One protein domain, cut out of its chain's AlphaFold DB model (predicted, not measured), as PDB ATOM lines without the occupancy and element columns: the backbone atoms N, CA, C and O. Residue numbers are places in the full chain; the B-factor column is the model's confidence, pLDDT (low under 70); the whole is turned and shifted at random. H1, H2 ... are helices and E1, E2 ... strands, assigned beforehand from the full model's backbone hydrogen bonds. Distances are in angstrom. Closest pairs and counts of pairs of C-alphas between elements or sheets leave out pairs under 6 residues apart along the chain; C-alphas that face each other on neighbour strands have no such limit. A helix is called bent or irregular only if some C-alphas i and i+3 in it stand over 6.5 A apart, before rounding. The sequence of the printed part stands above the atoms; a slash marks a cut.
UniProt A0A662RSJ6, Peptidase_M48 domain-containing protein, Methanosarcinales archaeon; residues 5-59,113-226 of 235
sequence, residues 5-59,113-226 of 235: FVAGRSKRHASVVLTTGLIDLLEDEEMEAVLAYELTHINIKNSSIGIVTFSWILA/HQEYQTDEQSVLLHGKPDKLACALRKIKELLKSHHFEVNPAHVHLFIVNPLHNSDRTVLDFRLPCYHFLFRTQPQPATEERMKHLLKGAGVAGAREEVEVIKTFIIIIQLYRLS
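This is residues 5 to 59 and 113 to 226 of the 235 residues of the protein "Peptidase_M48 domain-containing protein" of Methanosarcinales archaeon (UniProt A0A662RSJ6). The first arm of a long bent helix, H2a, runs through the core; H3, H4 and H8 pack crosswise round it, and the small hairpin of E1 and E2 covers part of another side of it. H7 packs on H3 and H4, the free part of H2, residues 47 to 59, sticks out, and the irregular H5, the short H6 and the unnamed residues 158 to 177 form a looser region. The printed part has 169 residues, in the order E1, E2, H1 to H8, with one antiparallel sheet, E1 - E2; the class is mostly helix. It is compact, with a radius of gyration of the C-alphas of 17.5 A, and spans 55 by 47 by 33 A.

E1, residues 5 to 10, begins at C-alpha 5 (-19.888, 42.722, -13.689). E2 is residues 13 to 18, 16.6 A long, and H1 is residues 20 to 23. H2, residues 28 to 59, was assigned as one helix by its hydrogen bonds but is bent: C-alphas 47 and 50 are 7.4 A apart. Its arms are H2a, residues 28 to 47, 28.6 A long, and H2b, residues 50 to 59, 14.1 A. H3 is residues 113 to 126, 20.3 A, and H4 residues 129 to 145, 24.7 A. H5, residues 152 to 157, is irregular, with C-alphas 153 and 156 7.4 A apart. H6 is residues 178 to 181 and H7 residues 190 to 199, 14.4 A. H8, residues 209 to 225, 24.9 A, ends at C-alpha 225 (-27.860, 59.578, -0.115).

H2a touches H3 at a steep tilt of 57 degrees, opposite ways, closest at the C-alphas of Tyr 37 and Ser 122, 4.6 A. With residues 29 to 34 alone it touches H4, about perpendicular at 79 degrees; the closest C-alphas, of Glu 30 and Lys 131, are 4.9 A apart. H8 touches H2a with residues 213 to 217 alone, at a steep tilt of 44 degrees, closest at the C-alphas of Glu 32 and Ile 213, 6.4 A. H7 touches H4 at a shallow tilt of 17 degrees, opposite ways, with the C-alphas of Ala 133 and Met 194 closest at 5.0 A. E1 and E2 form an antiparallel hairpin; N 7 and O 15, 3.0 A, are within hydrogen-bond range. The closest C-alphas of E1 and H2a, those of Phe 5 and Glu 38, are 6.2 A apart. H1 and H8 are close but not clearly touching, 7.4 A between the C-alphas of Ile 23 and Ile 220; so are H5 and H6, 6.7 A between those of Pro 152 and His 179. Every O i to N i+4 pair is within hydrogen-bond range in H2b, H3, H4, H7 and H8; H2a has 15 of 16, H5 0 of 2 but 2 of 3 O i to N i+3 pairs, and H1 and H6 are too short for an O i to N i+4 pair.

The C-alphas of Leu 171 and Glu 208, the two farthest apart, are 55.7 A from each other. Residues 60 to 112 are not printed, and C-alphas 59 and 113 are 20.4 A apart across the cut. The link from H5 to H6 is long, with 20 residues. The mean pLDDT of the printed part is 71.5, with 64 residues under 70, among them 43 to 59, 164 to 188 and 200 to 211.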
ATOM      1  N   PHE A   5     -20.948  43.358 -12.913       85.06
ATOM      2  CA  PHE A   5     -19.888  42.722 -13.689       85.06
ATOM      3  C   PHE A   5     -18.704  43.668 -13.840       85.06
ATOM      4  O   PHE A   5     -18.857  44.895 -13.808       85.06
ATOM      5  N   VAL A   6     -17.523  43.103 -14.073       79.56
ATOM      6  CA  VAL A   6     -16.336  43.894 -14.409       79.56
ATOM      7  C   VAL A   6     -15.974  43.768 -15.880       79.56
ATOM      8  O   VAL A   6     -15.794  42.673 -16.417       79.56
ATOM      9  N   ALA A   7     -15.794  44.921 -16.520       75.94
ATOM     10  CA  ALA A   7     -15.244  45.042 -17.860       75.94
ATOM     11  C   ALA A   7     -13.841  45.664 -17.803       75.94
ATOM     12  O   ALA A   7     -13.614  46.646 -17.107       75.94
ATOM     13  N   GLY A   8     -12.883  45.115 -18.550       66.06
ATOM     14  CA  GLY A   8     -11.526  45.663 -18.592       66.06
ATOM     15  C   GLY A   8     -10.481  44.663 -19.063       66.06
ATOM     16  O   GLY A   8     -10.700  43.454 -19.030       66.06
ATOM     17  N   ARG A   9      -9.333  45.178 -19.514       62.50
ATOM     18  CA  ARG A   9      -8.206  44.363 -20.019       62.50
ATOM     19  C   ARG A   9      -7.042  44.235 -19.034       62.50
ATOM     20  O   ARG A   9      -6.137  43.448 -19.273       62.50
ATOM     21  N   SER A  10      -7.028  45.034 -17.969       64.06
ATOM     22  CA  SER A  10      -5.955  45.073 -16.969       64.06
ATOM     23  C   SER A  10      -6.486  45.677 -15.672       64.06
ATOM     24  O   SER A  10      -7.403  46.492 -15.727       64.06
ATOM     25  N   LYS A  11      -5.882  45.345 -14.519       67.62
ATOM     26  CA  LYS A  11      -6.258  45.921 -13.210       67.62
ATOM     27  C   LYS A  11      -6.294  47.455 -13.230       67.62
ATOM     28  O   LYS A  11      -7.134  48.057 -12.579       67.62
ATOM     29  N   ARG A  12      -5.395  48.086 -13.998       69.38
ATOM     30  CA  ARG A  12      -5.311  49.553 -14.115       69.38
ATOM     31  C   ARG A  12      -6.396  50.163 -15.007       69.38
ATOM     32  O   ARG A  12      -6.622  51.365 -14.930       69.38
ATOM     33  N   HIS A  13      -7.013  49.375 -15.884       72.00
ATOM     34  CA  HIS A  13      -8.004  49.815 -16.874       72.00
ATOM     35  C   HIS A  13      -9.212  48.871 -16.828       72.00
ATOM     36  O   HIS A  13      -9.564  48.224 -17.822       72.00
ATOM     37  N   ALA A  14      -9.781  48.743 -15.632       74.19
ATOM     38  CA  ALA A  14     -10.990  47.985 -15.372       74.19
ATOM     39  C   ALA A  14     -12.072  48.906 -14.810       74.19
ATOM     40  O   ALA A  14     -11.790  49.830 -14.048       74.19
ATOM     41  N   SER A  15     -13.308  48.637 -15.201       79.56
ATOM     42  CA  SER A  15     -14.505  49.352 -14.790       79.56
ATOM     43  C   SER A  15     -15.476  48.352 -14.179       79.56
ATOM     44  O   SER A  15     -15.836  47.356 -14.810       79.56
ATOM     45  N   VAL A  16     -15.891  48.624 -12.947       83.81
ATOM     46  CA  VAL A  16     -16.929  47.864 -12.249       83.81
ATOM     47  C   VAL A  16     -18.274  48.485 -12.613       83.81
ATOM     48  O   VAL A  16     -18.467  49.687 -12.434       83.81
ATOM     49  N   VAL A  17     -19.196  47.681 -13.135       85.62
ATOM     50  CA  VAL A  17     -20.549  48.119 -13.483       85.62
ATOM     51  C   VAL A  17     -21.526  47.501 -12.498       85.62
ATOM     52  O   VAL A  17     -21.602  46.279 -12.382       85.62
ATOM     53  N   LEU A  18     -22.293  48.347 -11.811       87.88
ATOM     54  CA  LEU A  18     -23.348  47.949 -10.882       87.88
ATOM     55  C   LEU A  18     -24.689  48.457 -11.404       87.88
ATOM     56  O   LEU A  18     -24.829  49.621 -11.776       87.88
ATOM     57  N   THR A  19     -25.688  47.584 -11.432       89.62
ATOM     58  CA  THR A  19     -27.064  47.995 -11.744       89.62
ATOM     59  C   THR A  19     -27.733  48.622 -10.520       89.62
ATOM     60  O   THR A  19     -27.507  48.189  -9.391       89.62
ATOM     61  N   THR A  20     -28.624  49.589 -10.736       87.44
ATOM     62  CA  THR A  20     -29.409  50.216  -9.656       87.44
ATOM     63  C   THR A  20     -30.221  49.191  -8.870       87.44
ATOM     64  O   THR A  20     -30.156  49.153  -7.650       87.44
ATOM     65  N   GLY A  21     -30.865  48.253  -9.571       87.88
ATOM     66  CA  GLY A  21     -31.621  47.176  -8.930       87.88
ATOM     67  C   GLY A  21     -30.775  46.221  -8.082       87.88
ATOM     68  O   GLY A  21     -31.344  45.492  -7.280       87.88
ATOM     69  N   LEU A  22     -29.448  46.192  -8.249       90.62
ATOM     70  CA  LEU A  22     -28.558  45.470  -7.341       90.62
ATOM     71  C   LEU A  22     -28.209  46.321  -6.112       90.62
ATOM     72  O   LEU A  22     -28.236  45.806  -4.997       90.62
ATOM     73  N   ILE A  23     -27.919  47.610  -6.321       89.88
ATOM     74  CA  ILE A  23     -27.623  48.575  -5.250       89.88
ATOM     75  C   ILE A  23     -28.794  48.680  -4.267       89.88
ATOM     76  O   ILE A  23     -28.566  48.773  -3.063       89.88
ATOM     77  N   ASP A  24     -30.028  48.629  -4.765       90.50
ATOM     78  CA  ASP A  24     -31.235  48.715  -3.938       90.50
ATOM     79  C   ASP A  24     -31.570  47.386  -3.233       90.50
ATOM     80  O   ASP A  24     -32.270  47.376  -2.224       90.50
ATOM     81  N   LEU A  25     -31.084  46.256  -3.759       92.81
ATOM     82  CA  LEU A  25     -31.391  44.916  -3.247       92.81
ATOM     83  C   LEU A  25     -30.463  44.479  -2.105       92.81
ATOM     84  O   LEU A  25     -30.894  43.748  -1.211       92.81
ATOM     85  N   LEU A  26     -29.183  44.852  -2.180       94.19
ATOM     86  CA  LEU A  26     -28.133  44.321  -1.313       94.19
ATOM     87  C   LEU A  26     -27.727  45.306  -0.217       94.19
ATOM     88  O   LEU A  26     -27.616  46.505  -0.445       94.19
ATOM     89  N   GLU A  27     -27.461  44.789   0.976       93.69
ATOM     90  CA  GLU A  27     -26.882  45.560   2.083       93.69
ATOM     91  C   GLU A  27     -25.386  45.818   1.850       93.69
ATOM     92  O   GLU A  27     -24.760  45.150   1.032       93.69
ATOM     93  N   ASP A  28     -24.781  46.762   2.578       90.19
ATOM     94  CA  ASP A  28     -23.381  47.160   2.343       90.19
ATOM     95  C   ASP A  28     -22.403  45.986   2.461       90.19
ATOM     96  O   ASP A  28     -21.516  45.836   1.628       90.19
ATOM     97  N   GLU A  29     -22.604  45.102   3.441       89.69
ATOM     98  CA  GLU A  29     -21.758  43.916   3.621       89.69
ATOM     99  C   GLU A  29     -21.958  42.870   2.516       89.69
ATOM    100  O   GLU A  29     -21.026  42.168   2.131       89.69
ATOM    101  N   GLU A  30     -23.177  42.758   1.987       92.62
ATOM    102  CA  GLU A  30     -23.484  41.876   0.857       92.62
ATOM    103  C   GLU A  30     -22.910  42.447  -0.443       92.62
ATOM    104  O   GLU A  30     -22.412  41.707  -1.291       92.62
ATOM    105  N   MET A  31     -22.938  43.773  -0.581       92.25
ATOM    106  CA  MET A  31     -22.320  44.483  -1.689       92.25
ATOM    107  C   MET A  31     -20.803  44.348  -1.661       92.25
ATOM    108  O   MET A  31     -20.201  44.104  -2.704       92.25
ATOM    109  N   GLU A  32     -20.194  44.436  -0.480       89.62
ATOM    110  CA  GLU A  32     -18.762  44.223  -0.282       89.62
ATOM    111  C   GLU A  32     -18.345  42.827  -0.768       89.62
ATOM    112  O   GLU A  32     -17.378  42.685  -1.519       89.62
ATOM    113  N   ALA A  33     -19.137  41.808  -0.425       89.25
ATOM    114  CA  ALA A  33     -18.913  40.434  -0.852       89.25
ATOM    115  C   ALA A  33     -19.052  40.246  -2.376       89.25
ATOM    116  O   ALA A  33     -18.211  39.594  -2.997       89.25
ATOM    117  N   VAL A  34     -20.075  40.843  -3.002       90.62
ATOM    118  CA  VAL A  34     -20.259  40.789  -4.465       90.62
ATOM    119  C   VAL A  34     -19.133  41.526  -5.197       90.62
ATOM    120  O   VAL A  34     -18.619  41.027  -6.195       90.62
ATOM    121  N   LEU A  35     -18.696  42.677  -4.686       88.38
ATOM    122  CA  LEU A  35     -17.563  43.414  -5.243       88.38
ATOM    123  C   LEU A  35     -16.261  42.615  -5.137       88.38
ATOM    124  O   LEU A  35     -15.514  42.546  -6.110       88.38
ATOM    125  N   ALA A  36     -15.999  41.973  -3.996       86.00
ATOM    126  CA  ALA A  36     -14.833  41.108  -3.825       86.00
ATOM    127  C   ALA A  36     -14.824  39.954  -4.840       86.00
ATOM    128  O   ALA A  36     -13.792  39.654  -5.446       86.00
ATOM    129  N   TYR A  37     -15.983  39.335  -5.063       87.81
ATOM    130  CA  TYR A  37     -16.155  38.286  -6.064       87.81
ATOM    131  C   TYR A  37     -15.866  38.785  -7.489       87.81
ATOM    132  O   TYR A  37     -15.052  38.202  -8.207       87.81
ATOM    133  N   GLU A  38     -16.429  39.927  -7.873       85.94
ATOM    134  CA  GLU A  38     -16.216  40.519  -9.196       85.94
ATOM    135  C   GLU A  38     -14.764  40.988  -9.431       85.94
ATOM    136  O   GLU A  38     -14.202  40.821 -10.517       85.94
ATOM    137  N   LEU A  39     -14.093  41.514  -8.402       81.06
ATOM    138  CA  LEU A  39     -12.675  41.889  -8.473       81.06
ATOM    139  C   LEU A  39     -11.759  40.663  -8.610       81.06
ATOM    140  O   LEU A  39     -10.751  40.705  -9.327       81.06
ATOM    141  N   THR A  40     -12.139  39.545  -7.991       78.88
ATOM    142  CA  THR A  40     -11.418  38.271  -8.101       78.88
ATOM    143  C   THR A  40     -11.360  37.795  -9.557       78.88
ATOM    144  O   THR A  40     -10.308  37.339 -10.018       78.88
ATOM    145  N   HIS A  41     -12.434  37.990 -10.330       74.25
ATOM    146  CA  HIS A  41     -12.458  37.663 -11.759       74.25
ATOM    147  C   HIS A  41     -11.389  38.407 -12.575       74.25
ATOM    148  O   HIS A  41     -10.802  37.827 -13.493       74.25
ATOM    149  N   ILE A  42     -11.091  39.668 -12.247       71.25
ATOM    150  CA  ILE A  42     -10.039  40.456 -12.917       71.25
ATOM    151  C   ILE A  42      -8.655  39.914 -12.557       71.25
ATOM    152  O   ILE A  42      -7.765  39.810 -13.408       71.25
ATOM    153  N   ASN A  43      -8.464  39.577 -11.283       64.44
ATOM    154  CA  ASN A  43      -7.197  39.086 -10.759       64.44
ATOM    155  C   ASN A  43      -6.815  37.734 -11.355       64.44
ATOM    156  O   ASN A  43      -5.698  37.577 -11.854       64.44
ATOM    157  N   ILE A  44      -7.760  36.792 -11.373       57.00
ATOM    158  CA  ILE A  44      -7.562  35.462 -11.954       57.00
ATOM    159  C   ILE A  44      -7.313  35.577 -13.466       57.00
ATOM    160  O   ILE A  44      -6.370  34.971 -13.979       57.00
ATOM    161  N   LYS A  45      -8.077  36.415 -14.188       54.31
ATOM    162  CA  LYS A  45      -7.867  36.624 -15.635       54.31
ATOM    163  C   LYS A  45      -6.471  37.160 -15.955       54.31
ATOM    164  O   LYS A  45      -5.843  36.663 -16.886       54.31
ATOM    165  N   ASN A  46      -5.953  38.113 -15.179       52.16
ATOM    166  CA  ASN A  46      -4.610  38.653 -15.416       52.16
ATOM    167  C   ASN A  46      -3.494  37.644 -15.110       52.16
ATOM    168  O   ASN A  46      -2.481  37.641 -15.805       52.16
ATOM    169  N   SER A  47      -3.668  36.775 -14.110       50.47
ATOM    170  CA  SER A  47      -2.632  35.805 -13.730       50.47
ATOM    171  C   SER A  47      -2.577  34.580 -14.650       50.47
ATOM    172  O   SER A  47      -1.519  33.969 -14.789       50.47
ATOM    173  N   SER A  48      -3.696  34.207 -15.279       50.06
ATOM    174  CA  SER A  48      -3.814  32.953 -16.040       50.06
ATOM    175  C   SER A  48      -3.792  33.124 -17.562       50.06
ATOM    176  O   SER A  48      -3.666  32.126 -18.272       50.06
ATOM    177  N   ILE A  49      -3.859  34.355 -18.087       52.12
ATOM    178  CA  ILE A  49      -3.888  34.615 -19.538       52.12
ATOM    179  C   ILE A  49      -2.689  34.005 -20.273       52.12
ATOM    180  O   ILE A  49      -2.875  33.414 -21.334       52.12
ATOM    181  N   GLY A  50      -1.482  34.068 -19.705       48.34
ATOM    182  CA  GLY A  50      -0.287  33.490 -20.332       48.34
ATOM    183  C   GLY A  50      -0.355  31.964 -20.461       48.34
ATOM    184  O   GLY A  50      -0.089  31.417 -21.528       48.34
ATOM    185  N   ILE A  51      -0.776  31.279 -19.397       54.72
ATOM    186  CA  ILE A  51      -0.821  29.809 -19.333       54.72
ATOM    187  C   ILE A  51      -1.963  29.263 -20.198       54.72
ATOM    188  O   ILE A  51      -1.771  28.298 -20.934       54.72
ATOM    189  N   VAL A  52      -3.133  29.907 -20.162       53.28
ATOM    190  CA  VAL A  52      -4.291  29.520 -20.985       53.28
ATOM    191  C   VAL A  52      -4.000  29.752 -22.467       53.28
ATOM    192  O   VAL A  52      -4.261  28.873 -23.284       53.28
ATOM    193  N   THR A  53      -3.390  30.887 -22.817       54.09
ATOM    194  CA  THR A  53      -2.996  31.177 -24.204       54.09
ATOM    195  C   THR A  53      -1.953  30.174 -24.695       54.09
ATOM    196  O   THR A  53      -2.095  29.635 -25.788       54.09
ATOM    197  N   PHE A  54      -0.946  29.855 -23.878       60.38
ATOM    198  CA  PHE A  54       0.059  28.848 -24.217       60.38
ATOM    199  C   PHE A  54      -0.551  27.449 -24.396       60.38
ATOM    200  O   PHE A  54      -0.245  26.767 -25.372       60.38
ATOM    201  N   SER A  55      -1.463  27.040 -23.508       53.56
ATOM    202  CA  SER A  55      -2.187  25.770 -23.621       53.56
ATOM    203  C   SER A  55      -3.042  25.709 -24.890       53.56
ATOM    204  O   SER A  55      -3.029  24.693 -25.583       53.56
ATOM    205  N   TRP A  56      -3.711  26.808 -25.254       59.41
ATOM    206  CA  TRP A  56      -4.496  26.900 -26.486       59.41
ATOM    207  C   TRP A  56      -3.622  26.822 -27.741       59.41
ATOM    208  O   TRP A  56      -3.967  26.122 -28.692       59.41
ATOM    209  N   ILE A  57      -2.470  27.499 -27.742       67.00
ATOM    210  CA  ILE A  57      -1.489  27.419 -28.834       67.00
ATOM    211  C   ILE A  57      -0.975  25.984 -28.975       67.00
ATOM    212  O   ILE A  57      -0.930  25.459 -30.086       67.00
ATOM    213  N   LEU A  58      -0.643  25.324 -27.862       65.69
ATOM    214  CA  LEU A  58      -0.176  23.939 -27.860       65.69
ATOM    215  C   LEU A  58      -1.263  22.974 -28.357       65.69
ATOM    216  O   LEU A  58      -0.986  22.115 -29.190       65.69
ATOM    217  N   ALA A  59      -2.507  23.143 -27.906       57.81
ATOM    218  CA  ALA A  59      -3.647  22.363 -28.377       57.81
ATOM    219  C   ALA A  59      -3.886  22.572 -29.881       57.81
ATOM    220  O   ALA A  59      -4.038  21.603 -30.623       57.81
ATOM    221  N   HIS A 113     -15.039  24.104 -12.251       57.44
ATOM    222  CA  HIS A 113     -14.241  24.429 -11.064       57.44
ATOM    223  C   HIS A 113     -13.875  25.913 -10.935       57.44
ATOM    224  O   HIS A 113     -13.460  26.340  -9.864       57.44
ATOM    225  N   GLN A 114     -14.032  26.710 -11.995       67.31
ATOM    226  CA  GLN A 114     -13.579  28.103 -11.986       67.31
ATOM    227  C   GLN A 114     -14.453  29.005 -11.103       67.31
ATOM    228  O   GLN A 114     -13.936  29.903 -10.445       67.31
ATOM    229  N   GLU A 115     -15.760  28.743 -11.051       72.62
ATOM    230  CA  GLU A 115     -16.698  29.499 -10.214       72.62
ATOM    231  C   GLU A 115     -16.460  29.222  -8.727       72.62
ATOM    232  O   GLU A 115     -16.338  30.159  -7.951       72.62
ATOM    233  N   TYR A 116     -16.261  27.954  -8.347       77.69
ATOM    234  CA  TYR A 116     -15.927  27.582  -6.967       77.69
ATOM    235  C   TYR A 116     -14.576  28.144  -6.513       77.69
ATOM    236  O   TYR A 116     -14.450  28.618  -5.390       77.69
ATOM    237  N   GLN A 117     -13.572  28.143  -7.394       78.06
ATOM    238  CA  GLN A 117     -12.283  28.778  -7.106       78.06
ATOM    239  C   GLN A 117     -12.428  30.291  -6.932       78.06
ATOM    240  O   GLN A 117     -11.796  30.871  -6.056       78.06
ATOM    241  N   THR A 118     -13.265  30.935  -7.746       76.81
ATOM    242  CA  THR A 118     -13.529  32.376  -7.628       76.81
ATOM    243  C   THR A 118     -14.293  32.685  -6.338       76.81
ATOM    244  O   THR A 118     -13.923  33.616  -5.627       76.81
ATOM    245  N   ASP A 119     -15.283  31.861  -5.985       83.50
ATOM    246  CA  ASP A 119     -16.010  31.912  -4.715       83.50
ATOM    247  C   ASP A 119     -15.033  31.834  -3.528       83.50
ATOM    248  O   ASP A 119     -15.012  32.730  -2.686       83.50
ATOM    249  N   GLU A 120     -14.146  30.838  -3.497       82.19
ATOM    250  CA  GLU A 120     -13.135  30.688  -2.439       82.19
ATOM    251  C   GLU A 120     -12.174  31.879  -2.363       82.19
ATOM    252  O   GLU A 120     -11.922  32.409  -1.283       82.19
ATOM    253  N   GLN A 121     -11.648  32.336  -3.500       80.06
ATOM    254  CA  GLN A 121     -10.735  33.479  -3.535       80.06
ATOM    255  C   GLN A 121     -11.426  34.770  -3.070       80.06
ATOM    256  O   GLN A 121     -10.825  35.546  -2.331       80.06
ATOM    257  N   SER A 122     -12.700  34.975  -3.413       81.62
ATOM    258  CA  SER A 122     -13.475  36.131  -2.951       81.62
ATOM    259  C   SER A 122     -13.679  36.129  -1.433       81.62
ATOM    260  O   SER A 122     -13.582  37.172  -0.779       81.62
ATOM    261  N   VAL A 123     -13.869  34.939  -0.850       83.88
ATOM    262  CA  VAL A 123     -13.943  34.743   0.600       83.88
ATOM    263  C   VAL A 123     -12.595  35.029   1.249       83.88
ATOM    264  O   VAL A 123     -12.563  35.661   2.298       83.88
ATOM    265  N   LEU A 124     -11.479  34.650   0.624       81.00
ATOM    266  CA  LEU A 124     -10.150  34.990   1.139       81.00
ATOM    267  C   LEU A 124      -9.883  36.506   1.138       81.00
ATOM    268  O   LEU A 124      -9.149  36.977   2.009       81.00
ATOM    269  N   LEU A 125     -10.475  37.254   0.197       77.19
ATOM    270  CA  LEU A 125     -10.330  38.712   0.092       77.19
ATOM    271  C   LEU A 125     -11.161  39.479   1.127       77.19
ATOM    272  O   LEU A 125     -10.642  40.397   1.759       77.19
ATOM    273  N   HIS A 126     -12.439  39.130   1.290       78.38
ATOM    274  CA  HIS A 126     -13.373  39.885   2.138       78.38
ATOM    275  C   HIS A 126     -13.649  39.221   3.503       78.38
ATOM    276  O   HIS A 126     -14.000  39.891   4.472       78.38
ATOM    277  N   GLY A 127     -13.460  37.907   3.621       78.44
ATOM    278  CA  GLY A 127     -13.562  37.172   4.886       78.44
ATOM    279  C   GLY A 127     -14.980  36.835   5.355       78.44
ATOM    280  O   GLY A 127     -15.118  36.252   6.428       78.44
ATOM    281  N   LYS A 128     -16.027  37.171   4.586       84.69
ATOM    282  CA  LYS A 128     -17.436  36.915   4.950       84.69
ATOM    283  C   LYS A 128     -18.146  36.014   3.918       84.69
ATOM    284  O   LYS A 128     -18.812  36.520   3.011       84.69
ATOM    285  N   PRO A 129     -18.006  34.675   4.010       86.69
ATOM    286  CA  PRO A 129     -18.652  33.743   3.075       86.69
ATOM    287  C   PRO A 129     -20.182  33.724   3.196       86.69
ATOM    288  O   PRO A 129     -20.889  33.502   2.212       86.69
ATOM    289  N   ASP A 130     -20.701  33.990   4.393       89.69
ATOM    290  CA  ASP A 130     -22.128  34.092   4.691       89.69
ATOM    291  C   ASP A 130     -22.788  35.247   3.927       89.69
ATOM    292  O   ASP A 130     -23.884  35.087   3.388       89.69
ATOM    293  N   LYS A 131     -22.098  36.389   3.811       91.44
ATOM    294  CA  LYS A 131     -22.610  37.575   3.112       91.44
ATOM    295  C   LYS A 131     -22.690  37.366   1.607       91.44
ATOM    296  O   LYS A 131     -23.696  37.742   1.005       91.44
ATOM    297  N   LEU A 132     -21.710  36.679   1.015       89.75
ATOM    298  CA  LEU A 132     -21.784  36.284  -0.394       89.75
ATOM    299  C   LEU A 132     -22.956  35.322  -0.639       89.75
ATOM    300  O   LEU A 132     -23.735  35.518  -1.570       89.75
ATOM    301  N   ALA A 133     -23.136  34.318   0.224       90.75
ATOM    302  CA  ALA A 133     -24.258  33.388   0.113       90.75
ATOM    303  C   ALA A 133     -25.621  34.098   0.249       90.75
ATOM    304  O   ALA A 133     -26.536  33.833  -0.536       90.75
ATOM    305  N   CYS A 134     -25.757  35.038   1.191       92.56
ATOM    306  CA  CYS A 134     -26.958  35.864   1.340       92.56
ATOM    307  C   CYS A 134     -27.243  36.713   0.095       92.56
ATOM    308  O   CYS A 134     -28.384  36.724  -0.373       92.56
ATOM    309  N   ALA A 135     -26.221  37.347  -0.486       93.00
ATOM    310  CA  ALA A 135     -26.360  38.124  -1.712       93.00
ATOM    311  C   ALA A 135     -26.865  37.261  -2.882       93.00
ATOM    312  O   ALA A 135     -27.856  37.601  -3.531       93.00
ATOM    313  N   LEU A 136     -26.236  36.100  -3.107       91.31
ATOM    314  CA  LEU A 136     -26.637  35.150  -4.152       91.31
ATOM    315  C   LEU A 136     -28.086  34.686  -3.978       91.31
ATOM    316  O   LEU A 136     -28.839  34.601  -4.953       91.31
ATOM    317  N   ARG A 137     -28.495  34.422  -2.732       92.12
ATOM    318  CA  ARG A 137     -29.869  34.042  -2.397       92.12
ATOM    319  C   ARG A 137     -30.863  35.159  -2.722       92.12
ATOM    320  O   ARG A 137     -31.835  34.890  -3.425       92.12
ATOM    321  N   LYS A 138     -30.608  36.400  -2.279       93.12
ATOM    322  CA  LYS A 138     -31.474  37.566  -2.552       93.12
ATOM    323  C   LYS A 138     -31.639  37.804  -4.058       93.12
ATOM    324  O   LYS A 138     -32.759  37.966  -4.541       93.12
ATOM    325  N   ILE A 139     -30.541  37.752  -4.820       90.62
ATOM    326  CA  ILE A 139     -30.565  37.898  -6.286       90.62
ATOM    327  C   ILE A 139     -31.418  36.794  -6.920       90.62
ATOM    328  O   ILE A 139     -32.289  37.075  -7.744       90.62
ATOM    329  N   LYS A 140     -31.210  35.535  -6.518       88.50
ATOM    330  CA  LYS A 140     -31.966  34.391  -7.038       88.50
ATOM    331  C   LYS A 140     -33.464  34.488  -6.734       88.50
ATOM    332  O   LYS A 140     -34.281  34.198  -7.607       88.50
ATOM    333  N   GLU A 141     -33.831  34.867  -5.514       89.69
ATOM    334  CA  GLU A 141     -35.230  35.054  -5.107       89.69
ATOM    335  C   GLU A 141     -35.908  36.156  -5.940       89.69
ATOM    336  O   GLU A 141     -37.043  35.979  -6.399       89.69
ATOM    337  N   LEU A 142     -35.196  37.251  -6.229       88.69
ATOM    338  CA  LEU A 142     -35.716  38.308  -7.095       88.69
ATOM    339  C   LEU A 142     -35.891  37.832  -8.545       88.69
ATOM    340  O   LEU A 142     -36.943  38.053  -9.135       88.69
ATOM    341  N   LEU A 143     -34.904  37.126  -9.104       84.69
ATOM    342  CA  LEU A 143     -34.976  36.576 -10.467       84.69
ATOM    343  C   LEU A 143     -36.067  35.506 -10.625       84.69
ATOM    344  O   LEU A 143     -36.578  35.302 -11.722       84.69
ATOM    345  N   LYS A 144     -36.444  34.825  -9.538       83.25
ATOM    346  CA  LYS A 144     -37.562  33.872  -9.529       83.25
ATOM    347  C   LYS A 144     -38.924  34.572  -9.478       83.25
ATOM    348  O   LYS A 144     -39.890  34.066 -10.040       83.25
ATOM    349  N   SER A 145     -39.018  35.693  -8.768       84.50
ATOM    350  CA  SER A 145     -40.273  36.443  -8.610       84.50
ATOM    351  C   SER A 145     -40.555  37.397  -9.772       84.50
ATOM    352  O   SER A 145     -41.718  37.653 -10.074       84.50
ATOM    353  N   HIS A 146     -39.515  37.890 -10.448       82.88
ATOM    354  CA  HIS A 146     -39.623  38.851 -11.541       82.88
ATOM    355  C   HIS A 146     -38.950  38.324 -12.805       82.88
ATOM    356  O   HIS A 146     -37.763  38.005 -12.811       82.88
ATOM    357  N   HIS A 147     -39.705  38.295 -13.903       77.25
ATOM    358  CA  HIS A 147     -39.172  37.938 -15.211       77.25
ATOM    359  C   HIS A 147     -38.521  39.163 -15.850       77.25
ATOM    360  O   HIS A 147     -39.177  40.175 -16.090       77.25
ATOM    361  N   PHE A 148     -37.228  39.056 -16.142       78.56
ATOM    362  CA  PHE A 148     -36.503  40.038 -16.940       78.56
ATOM    363  C   PHE A 148     -36.282  39.465 -18.339       78.56
ATOM    364  O   PHE A 148     -35.821  38.332 -18.484       78.56
ATOM    365  N   GLU A 149     -36.590  40.241 -19.376       78.38
ATOM    366  CA  GLU A 149     -36.217  39.880 -20.741       78.38
ATOM    367  C   GLU A 149     -34.713  40.103 -20.918       78.38
ATOM    368  O   GLU A 149     -34.229  41.234 -20.943       78.38
ATOM    369  N   VAL A 150     -33.954  39.010 -20.991       75.06
ATOM    370  CA  VAL A 150     -32.495  39.038 -21.126       75.06
ATOM    371  C   VAL A 150     -32.107  38.298 -22.393       75.06
ATOM    372  O   VAL A 150     -32.574  37.186 -22.638       75.06
ATOM    373  N   ASN A 151     -31.221  38.898 -23.191       75.19
ATOM    374  CA  ASN A 151     -30.644  38.217 -24.341       75.19
ATOM    375  C   ASN A 151     -29.836  36.992 -23.861       75.19
ATOM    376  O   ASN A 151     -28.872  37.175 -23.109       75.19
ATOM    377  N   PRO A 152     -30.161  35.766 -24.316       68.31
ATOM    378  CA  PRO A 152     -29.402  34.556 -24.001       68.31
ATOM    379  C   PRO A 152     -27.887  34.673 -24.197       68.31
ATOM    380  O   PRO A 152     -27.118  34.086 -23.441       68.31
ATOM    381  N   ALA A 153     -27.443  35.470 -25.174       68.06
ATOM    382  CA  ALA A 153     -26.024  35.685 -25.440       68.06
ATOM    383  C   ALA A 153     -25.285  36.352 -24.265       68.06
ATOM    384  O   ALA A 153     -24.076  36.188 -24.128       68.06
ATOM    385  N   HIS A 154     -25.990  37.092 -23.406       70.00
ATOM    386  CA  HIS A 154     -25.400  37.863 -22.308       70.00
ATOM    387  C   HIS A 154     -25.454  37.127 -20.963       70.00
ATOM    388  O   HIS A 154     -24.954  37.649 -19.975       70.00
ATOM    389  N   VAL A 155     -26.022  35.916 -20.907       73.00
ATOM    390  CA  VAL A 155     -26.215  35.143 -19.661       73.00
ATOM    391  C   VAL A 155     -24.911  34.931 -18.886       73.00
ATOM    392  O   VAL A 155     -24.912  34.932 -17.661       73.00
ATOM    393  N   HIS A 156     -23.791  34.813 -19.598       69.31
ATOM    394  CA  HIS A 156     -22.459  34.643 -19.019       69.31
ATOM    395  C   HIS A 156     -21.929  35.875 -18.260       69.31
ATOM    396  O   HIS A 156     -20.925  35.761 -17.567       69.31
ATOM    397  N   LEU A 157     -22.567  37.044 -18.398       76.81
ATOM    398  CA  LEU A 157     -22.223  38.276 -17.675       76.81
ATOM    399  C   LEU A 157     -22.977  38.413 -16.347       76.81
ATOM    400  O   LEU A 157     -22.829  39.428 -15.667       76.81
ATOM    401  N   PHE A 158     -23.842  37.452 -16.013       79.19
ATOM    402  CA  PHE A 158     -24.657  37.502 -14.807       79.19
ATOM    403  C   PHE A 158     -24.099  36.597 -13.717       79.19
ATOM    404  O   PHE A 158     -23.815  35.421 -13.960       79.19
ATOM    405  N   ILE A 159     -24.047  37.141 -12.498       79.94
ATOM    406  CA  ILE A 159     -23.648  36.419 -11.278       79.94
ATOM    407  C   ILE A 159     -24.566  35.218 -11.022       79.94
ATOM    408  O   ILE A 159     -24.125  34.142 -10.613       79.94
ATOM    409  N   VAL A 160     -25.866  35.410 -11.260       82.56
ATOM    410  CA  VAL A 160     -26.896  34.374 -11.181       82.56
ATOM    411  C   VAL A 160     -27.602  34.320 -12.523       82.56
ATOM    412  O   VAL A 160     -28.106  35.337 -12.995       82.56
ATOM    413  N   ASN A 161     -27.667  33.129 -13.120       81.38
ATOM    414  CA  ASN A 161     -28.366  32.921 -14.380       81.38
ATOM    415  C   ASN A 161     -29.835  33.410 -14.284       81.38
ATOM    416  O   ASN A 161     -30.616  32.823 -13.528       81.38
ATOM    417  N   PRO A 162     -30.222  34.448 -15.052       76.25
ATOM    418  CA  PRO A 162     -31.569  35.016 -15.020       76.25
ATOM    419  C   PRO A 162     -32.572  34.203 -15.839       76.25
ATOM    420  O   PRO A 162     -33.778  34.416 -15.725       76.25
ATOM    421  N   LEU A 163     -32.100  33.282 -16.681       73.12
ATOM    422  CA  LEU A 163     -32.981  32.426 -17.449       73.12
ATOM    423  C   LEU A 163     -33.499  31.309 -16.563       73.12
ATOM    424  O   LEU A 163     -32.744  30.483 -16.042       73.12
ATOM    425  N   HIS A 164     -34.819  31.243 -16.459       64.00
ATOM    426  CA  HIS A 164     -35.450  30.065 -15.912       64.00
ATOM    427  C   HIS A 164     -35.154  28.866 -16.822       64.00
ATOM    428  O   HIS A 164     -35.160  28.989 -18.048       64.00
ATOM    429  N   ASN A 165     -34.917  27.695 -16.223       55.31
ATOM    430  CA  ASN A 165     -34.944  26.411 -16.925       55.31
ATOM    431  C   ASN A 165     -36.387  26.135 -17.386       55.31
ATOM    432  O   ASN A 165     -37.041  25.216 -16.905       55.31
ATOM    433  N   SER A 166     -36.930  26.961 -18.279       43.78
ATOM    434  CA  SER A 166     -38.078  26.571 -19.067       43.78
ATOM    435  C   SER A 166     -37.538  25.606 -20.112       43.78
ATOM    436  O   SER A 166     -37.034  26.034 -21.155       43.78
ATOM    437  N   ASP A 167     -37.595  24.311 -19.808       40.31
ATOM    438  CA  ASP A 167     -37.635  23.278 -20.836       40.31
ATOM    439  C   ASP A 167     -38.815  23.644 -21.748       40.31
ATOM    440  O   ASP A 167     -39.975  23.382 -21.432       40.31
ATOM    441  N   ARG A 168     -38.558  24.365 -22.845       37.75
ATOM    442  CA  ARG A 168     -39.587  24.600 -23.857       37.75
ATOM    443  C   ARG A 168     -39.718  23.301 -24.636       37.75
ATOM    444  O   ARG A 168     -39.000  23.083 -25.606       37.75
ATOM    445  N   THR A 169     -40.608  22.428 -24.171       32.41
ATOM    446  CA  THR A 169     -41.028  21.230 -24.898       32.41
ATOM    447  C   THR A 169     -41.739  21.679 -26.167       32.41
ATOM    448  O   THR A 169     -42.918  22.022 -26.148       32.41
ATOM    449  N   VAL A 170     -41.012  21.726 -27.280       32.91
ATOM    450  CA  VAL A 170     -41.607  21.875 -28.605       32.91
ATOM    451  C   VAL A 170     -41.577  20.496 -29.250       32.91
ATOM    452  O   VAL A 170     -40.517  20.015 -29.633       32.91
ATOM    453  N   LEU A 171     -42.762  19.886 -29.366       38.31
ATOM    454  CA  LEU A 171     -43.026  18.734 -30.235       38.31
ATOM    455  C   LEU A 171     -42.272  17.437 -29.874       38.31
ATOM    456  O   LEU A 171     -41.598  16.882 -30.728       38.31
ATOM    457  N   ASP A 172     -42.393  16.961 -28.626       39.62
ATOM    458  CA  ASP A 172     -41.967  15.631 -28.102       39.62
ATOM    459  C   ASP A 172     -40.507  15.185 -28.370       39.62
ATOM    460  O   ASP A 172     -40.023  14.171 -27.871       39.62
ATOM    461  N   PHE A 173     -39.741  16.001 -29.085       34.00
ATOM    462  CA  PHE A 173     -38.306  15.962 -29.176       34.00
ATOM    463  C   PHE A 173     -37.775  16.908 -28.116       34.00
ATOM    464  O   PHE A 173     -37.962  18.125 -28.163       34.00
ATOM    465  N   ARG A 174     -37.063  16.334 -27.152       35.88
ATOM    466  CA  ARG A 174     -36.275  17.066 -26.166       35.88
ATOM    467  C   ARG A 174     -35.062  17.694 -26.868       35.88
ATOM    468  O   ARG A 174     -33.930  17.285 -26.639       35.88
ATOM    469  N   LEU A 175     -35.294  18.633 -27.786       36.84
ATOM    470  CA  LEU A 175     -34.236  19.403 -28.425       36.84
ATOM    471  C   LEU A 175     -33.676  20.338 -27.352       36.84
ATOM    472  O   LEU A 175     -34.410  21.221 -26.894       36.84
ATOM    473  N   PRO A 176     -32.412  20.180 -26.916       40.03
ATOM    474  CA  PRO A 176     -31.779  21.228 -26.140       40.03
ATOM    475  C   PRO A 176     -31.848  22.489 -27.005       40.03
ATOM    476  O   PRO A 176     -31.269  22.541 -28.088       40.03
ATOM    477  N   CYS A 177     -32.650  23.467 -26.573       42.59
ATOM    478  CA  CYS A 177     -32.820  24.739 -27.266       42.59
ATOM    479  C   CYS A 177     -31.439  25.287 -27.654       42.59
ATOM    480  O   CYS A 177     -30.499  25.132 -26.876       42.59
ATOM    481  N   TYR A 178     -31.318  25.960 -28.805       41.09
ATOM    482  CA  TYR A 178     -30.067  26.540 -29.337       41.09
ATOM    483  C   TYR A 178     -29.191  27.272 -28.296       41.09
ATOM    484  O   TYR A 178     -27.975  27.335 -28.442       41.09
ATOM    485  N   HIS A 179     -29.782  27.744 -27.196       40.44
ATOM    486  CA  HIS A 179     -29.097  28.184 -25.980       40.44
ATOM    487  C   HIS A 179     -27.982  27.233 -25.486       40.44
ATOM    488  O   HIS A 179     -26.984  27.689 -24.932       40.44
ATOM    489  N   PHE A 180     -28.115  25.916 -25.647       41.12
ATOM    490  CA  PHE A 180     -27.129  24.942 -25.168       41.12
ATOM    491  C   PHE A 180     -25.797  25.030 -25.929       41.12
ATOM    492  O   PHE A 180     -24.754  24.768 -25.341       41.12
ATOM    493  N   LEU A 181     -25.821  25.477 -27.192       39.41
ATOM    494  CA  LEU A 181     -24.617  25.745 -27.990       39.41
ATOM    495  C   LEU A 181     -23.880  27.012 -27.524       39.41
ATOM    496  O   LEU A 181     -22.675  27.125 -27.715       39.41
ATOM    497  N   PHE A 182     -24.593  27.942 -26.880       40.22
ATOM    498  CA  PHE A 182     -24.040  29.181 -26.323       40.22
ATOM    499  C   PHE A 182     -23.772  29.104 -24.811       40.22
ATOM    500  O   PHE A 182     -23.288  30.069 -24.223       40.22
ATOM    501  N   ARG A 183     -24.030  27.957 -24.159       39.84
ATOM    502  CA  ARG A 183     -23.498  27.674 -22.818       39.84
ATOM    503  C   ARG A 183     -22.029  27.299 -22.961       39.84
ATOM    504  O   ARG A 183     -21.684  26.124 -22.973       39.84
ATOM    505  N   THR A 184     -21.149  28.290 -23.037       40.53
ATOM    506  CA  THR A 184     -19.704  28.022 -22.999       40.53
ATOM    507  C   THR A 184     -19.223  27.543 -21.628       40.53
ATOM    508  O   THR A 184     -18.098  27.075 -21.513       40.53
ATOM    509  N   GLN A 185     -20.064  27.572 -20.592       50.28
ATOM    510  CA  GLN A 185     -19.762  26.998 -19.283       50.28
ATOM    511  C   GLN A 185     -21.081  26.833 -18.521       50.28
ATOM    512  O   GLN A 185     -21.799  27.820 -18.348       50.28
ATOM    513  N   PRO A 186     -21.486  25.629 -18.087       49.34
ATOM    514  CA  PRO A 186     -22.648  25.521 -17.226       49.34
ATOM    515  C   PRO A 186     -22.227  26.029 -15.844       49.34
ATOM    516  O   PRO A 186     -21.455  25.366 -15.148       49.34
ATOM    517  N   GLN A 187     -22.699  27.225 -15.476       54.25
ATOM    518  CA  GLN A 187     -22.560  27.732 -14.112       54.25
ATOM    519  C   GLN A 187     -23.103  26.657 -13.152       54.25
ATOM    520  O   GLN A 187     -24.195  26.129 -13.404       54.25
ATOM    521  N   PRO A 188     -22.359  26.282 -12.095       60.91
ATOM    522  CA  PRO A 188     -22.895  25.392 -11.078       60.91
ATOM    523  C   PRO A 188     -24.171  26.001 -10.498       60.91
ATOM    524  O   PRO A 188     -24.338  27.225 -10.475       60.91
ATOM    525  N   ALA A 189     -25.099  25.152 -10.059       71.81
ATOM    526  CA  ALA A 189     -26.348  25.651  -9.504       71.81
ATOM    527  C   ALA A 189     -26.032  26.609  -8.344       71.81
ATOM    528  O   ALA A 189     -25.210  26.290  -7.487       71.81
ATOM    529  N   THR A 190     -26.697  27.768  -8.283       76.31
ATOM    530  CA  THR A 190     -26.472  28.769  -7.220       76.31
ATOM    531  C   THR A 190     -26.561  28.148  -5.821       76.31
ATOM    532  O   THR A 190     -25.837  28.541  -4.918       76.31
ATOM    533  N   GLU A 191     -27.395  27.116  -5.654       81.56
ATOM    534  CA  GLU A 191     -27.501  26.326  -4.419       81.56
ATOM    535  C   GLU A 191     -26.225  25.562  -4.058       81.56
ATOM    536  O   GLU A 191     -25.863  25.477  -2.889       81.56
ATOM    537  N   GLU A 192     -25.544  24.982  -5.043       82.69
ATOM    538  CA  GLU A 192     -24.295  24.254  -4.823       82.69
ATOM    539  C   GLU A 192     -23.172  25.214  -4.440       82.69
ATOM    540  O   GLU A 192     -22.438  24.933  -3.494       82.69
ATOM    541  N   ARG A 193     -23.111  26.390  -5.081       83.75
ATOM    542  CA  ARG A 193     -22.190  27.476  -4.708       83.75
ATOM    543  C   ARG A 193     -22.414  27.951  -3.277       83.75
ATOM    544  O   ARG A 193     -21.476  27.976  -2.487       83.75
ATOM    545  N   MET A 194     -23.663  28.238  -2.903       85.94
ATOM    546  CA  MET A 194     -24.003  28.634  -1.531       85.94
ATOM    547  C   MET A 194     -23.617  27.550  -0.515       85.94
ATOM    548  O   MET A 194     -23.022  27.853   0.516       85.94
ATOM    549  N   LYS A 195     -23.899  26.274  -0.810       86.00
ATOM    550  CA  LYS A 195     -23.489  25.155   0.055       86.00
ATOM    551  C   LYS A 195     -21.971  25.039   0.180       86.00
ATOM    552  O   LYS A 195     -21.494  24.686   1.255       86.00
ATOM    553  N   HIS A 196     -21.231  25.294  -0.895       83.56
ATOM    554  CA  HIS A 196     -19.768  25.261  -0.904       83.56
ATOM    555  C   HIS A 196     -19.176  26.375  -0.038       83.56
ATOM    556  O   HIS A 196     -18.386  26.094   0.860       83.56
ATOM    557  N   LEU A 197     -19.656  27.610  -0.219       83.50
ATOM    558  CA  LEU A 197     -19.257  28.783   0.568       83.50
ATOM    559  C   LEU A 197     -19.438  28.566   2.075       83.50
ATOM    560  O   LEU A 197     -18.548  28.875   2.862       83.50
ATOM    561  N   LEU A 198     -20.571  27.984   2.476       82.25
ATOM    562  CA  LEU A 198     -20.875  27.725   3.885       82.25
ATOM    563  C   LEU A 198     -20.072  26.555   4.482       82.25
ATOM    564  O   LEU A 198     -19.963  26.456   5.702       82.25
ATOM    565  N   LYS A 199     -19.514  25.665   3.650       81.06
ATOM    566  CA  LYS A 199     -18.663  24.547   4.095       81.06
ATOM    567  C   LYS A 199     -17.179  24.916   4.183       81.06
ATOM    568  O   LYS A 199     -16.478  24.356   5.018       81.06
ATOM    569  N   GLY A 200     -16.698  25.813   3.322       66.44
ATOM    570  CA  GLY A 200     -15.278  26.140   3.141       66.44
ATOM    571  C   GLY A 200     -14.806  27.396   3.878       66.44
ATOM    572  O   GLY A 200     -14.183  28.254   3.261       66.44
ATOM    573  N   ALA A 201     -15.099  27.534   5.175       55.09
ATOM    574  CA  ALA A 201     -14.730  28.713   5.967       55.09
ATOM    575  C   ALA A 201     -13.206  28.799   6.232       55.09
ATOM    576  O   ALA A 201     -12.717  28.439   7.301       55.09
ATOM    577  N   GLY A 202     -12.446  29.258   5.234       50.62
ATOM    578  CA  GLY A 202     -11.038  29.638   5.357       50.62
ATOM    579  C   GLY A 202     -10.882  31.064   5.893       50.62
ATOM    580  O   GLY A 202     -11.590  31.975   5.474       50.62
ATOM    581  N   VAL A 203      -9.959  31.246   6.839       53.28
ATOM    582  CA  VAL A 203      -9.677  32.523   7.517       53.28
ATOM    583  C   VAL A 203      -9.006  33.520   6.560       53.28
ATOM    584  O   VAL A 203      -8.102  33.158   5.807       53.28
ATOM    585  N   ALA A 204      -9.459  34.774   6.617       51.19
ATOM    586  CA  ALA A 204      -9.052  35.886   5.761       51.19
ATOM    587  C   ALA A 204      -7.545  36.197   5.804       51.19
ATOM    588  O   ALA A 204      -6.916  36.173   6.863       51.19
ATOM    589  N   GLY A 205      -6.993  36.589   4.653       47.38
ATOM    590  CA  GLY A 205      -5.662  37.182   4.538       47.38
ATOM    591  C   GLY A 205      -5.775  38.605   4.002       47.38
ATOM    592  O   GLY A 205      -5.983  38.793   2.808       47.38
ATOM    593  N   ALA A 206      -5.638  39.603   4.879       48.03
ATOM    594  CA  ALA A 206      -5.763  41.014   4.520       48.03
ATOM    595  C   ALA A 206      -4.756  41.414   3.424       48.03
ATOM    596  O   ALA A 206      -3.545  41.254   3.583       48.03
ATOM    597  N   ARG A 207      -5.268  41.947   2.311       55.72
ATOM    598  CA  ARG A 207      -4.487  42.497   1.194       55.72
ATOM    599  C   ARG A 207      -5.072  43.842   0.755       55.72
ATOM    600  O   ARG A 207      -6.230  44.141   1.028       55.72
ATOM    601  N   GLU A 208      -4.249  44.613   0.049       55.41
ATOM    602  CA  GLU A 208      -4.473  45.948  -0.552       55.41
ATOM    603  C   GLU A 208      -5.859  46.142  -1.219       55.41
ATOM    604  O   GLU A 208      -6.406  47.238  -1.278       55.41
ATOM    605  N   GLU A 209      -6.482  45.053  -1.664       59.25
ATOM    606  CA  GLU A 209      -7.768  45.028  -2.365       59.25
ATOM    607  C   GLU A 209      -8.970  45.370  -1.460       59.25
ATOM    608  O   GLU A 209      -9.982  45.868  -1.952       59.25
ATOM    609  N   VAL A 210      -8.842  45.216  -0.136       64.81
ATOM    610  CA  VAL A 210      -9.877  45.618   0.837       64.81
ATOM    611  C   VAL A 210     -10.110  47.137   0.821       64.81
ATOM    612  O   VAL A 210     -11.226  47.604   1.044       64.81
ATOM    613  N   GLU A 211      -9.079  47.934   0.533       67.31
ATOM    614  CA  GLU A 211      -9.173  49.400   0.513       67.31
ATOM    615  C   GLU A 211      -9.919  49.917  -0.728       67.31
ATOM    616  O   GLU A 211     -10.730  50.847  -0.649       67.31
ATOM    617  N   VAL A 212      -9.734  49.236  -1.862       71.88
ATOM    618  CA  VAL A 212     -10.493  49.494  -3.092       71.88
ATOM    619  C   VAL A 212     -11.976  49.225  -2.859       71.88
ATOM    620  O   VAL A 212     -12.808  50.072  -3.183       71.88
ATOM    621  N   ILE A 213     -12.318  48.091  -2.237       77.62
ATOM    622  CA  ILE A 213     -13.718  47.745  -1.974       77.62
ATOM    623  C   ILE A 213     -14.369  48.778  -1.043       77.62
ATOM    624  O   ILE A 213     -15.462  49.260  -1.341       77.62
ATOM    625  N   LYS A 214     -13.684  49.205   0.025       76.31
ATOM    626  CA  LYS A 214     -14.175  50.275   0.912       76.31
ATOM    627  C   LYS A 214     -14.472  51.572   0.160       76.31
ATOM    628  O   LYS A 214     -15.487  52.211   0.423       76.31
ATOM    629  N   THR A 215     -13.628  51.937  -0.806       76.00
ATOM    630  CA  THR A 215     -13.843  53.123  -1.647       76.00
ATOM    631  C   THR A 215     -15.118  52.993  -2.484       76.00
ATOM    632  O   THR A 215     -15.921  53.923  -2.532       76.00
ATOM    633  N   PHE A 216     -15.356  51.826  -3.092       82.00
ATOM    634  CA  PHE A 216     -16.601  51.561  -3.821       82.00
ATOM    635  C   PHE A 216     -17.833  51.635  -2.914       82.00
ATOM    636  O   PHE A 216     -18.828  52.240  -3.306       82.00
ATOM    637  N   ILE A 217     -17.765  51.091  -1.696       83.69
ATOM    638  CA  ILE A 217     -18.871  51.173  -0.733       83.69
ATOM    639  C   ILE A 217     -19.202  52.627  -0.389       83.69
ATOM    640  O   ILE A 217     -20.372  52.993  -0.418       83.69
ATOM    641  N   ILE A 218     -18.200  53.482  -0.162       79.31
ATOM    642  CA  ILE A 218     -18.429  54.915   0.086       79.31
ATOM    643  C   ILE A 218     -19.145  55.568  -1.105       79.31
ATOM    644  O   ILE A 218     -20.104  56.311  -0.912       79.31
ATOM    645  N   ILE A 219     -18.737  55.267  -2.343       80.06
ATOM    646  CA  ILE A 219     -19.391  55.798  -3.551       80.06
ATOM    647  C   ILE A 219     -20.853  55.333  -3.638       80.06
ATOM    648  O   ILE A 219     -21.735  56.124  -3.970       80.06
ATOM    649  N   ILE A 220     -21.130  54.071  -3.310       82.81
ATOM    650  CA  ILE A 220     -22.486  53.506  -3.319       82.81
ATOM    651  C   ILE A 220     -23.349  54.127  -2.213       82.81
ATOM    652  O   ILE A 220     -24.511  54.458  -2.449       82.81
ATOM    653  N   GLN A 221     -22.789  54.349  -1.024       82.56
ATOM    654  CA  GLN A 221     -23.468  55.049   0.067       82.56
ATOM    655  C   GLN A 221     -23.790  56.497  -0.317       82.56
ATOM    656  O   GLN A 221     -24.911  56.954  -0.098       82.56
ATOM    657  N   LEU A 222     -22.853  57.202  -0.960       76.81
ATOM    658  CA  LEU A 222     -23.094  58.543  -1.498       76.81
ATOM    659  C   LEU A 222     -24.203  58.540  -2.557       76.81
ATOM    660  O   LEU A 222     -25.063  59.415  -2.525       76.81
ATOM    661  N   TYR A 223     -24.233  57.538  -3.440       81.31
ATOM    662  CA  TYR A 223     -25.313  57.374  -4.415       81.31
ATOM    663  C   TYR A 223     -26.680  57.164  -3.749       81.31
ATOM    664  O   TYR A 223     -27.666  57.758  -4.178       81.31
ATOM    665  N   ARG A 224     -26.753  56.371  -2.672       83.44
ATOM    666  CA  ARG A 224     -27.999  56.183  -1.905       83.44
ATOM    667  C   ARG A 224     -28.477  57.464  -1.223       83.44
ATOM    668  O   ARG A 224     -29.679  57.677  -1.112       83.44
ATOM    669  N   LEU A 225     -27.548  58.299  -0.758       83.00
ATOM    670  CA  LEU A 225     -27.860  59.578  -0.115       83.00
ATOM    671  C   LEU A 225     -28.245  60.667  -1.125       83.00
ATOM    672  O   LEU A 225     -29.055  61.534  -0.807       83.00
ATOM    673  N   SER A 226     -27.667  60.637  -2.327       78.81
ATOM    674  CA  SER A 226     -27.937  61.595  -3.399       78.81
ATOM    675  C   SER A 226     -27.844  60.916  -4.775       78.81
ATOM    676  O   SER A 226     -26.762  60.860  -5.371       78.81
TER     677      SER A 226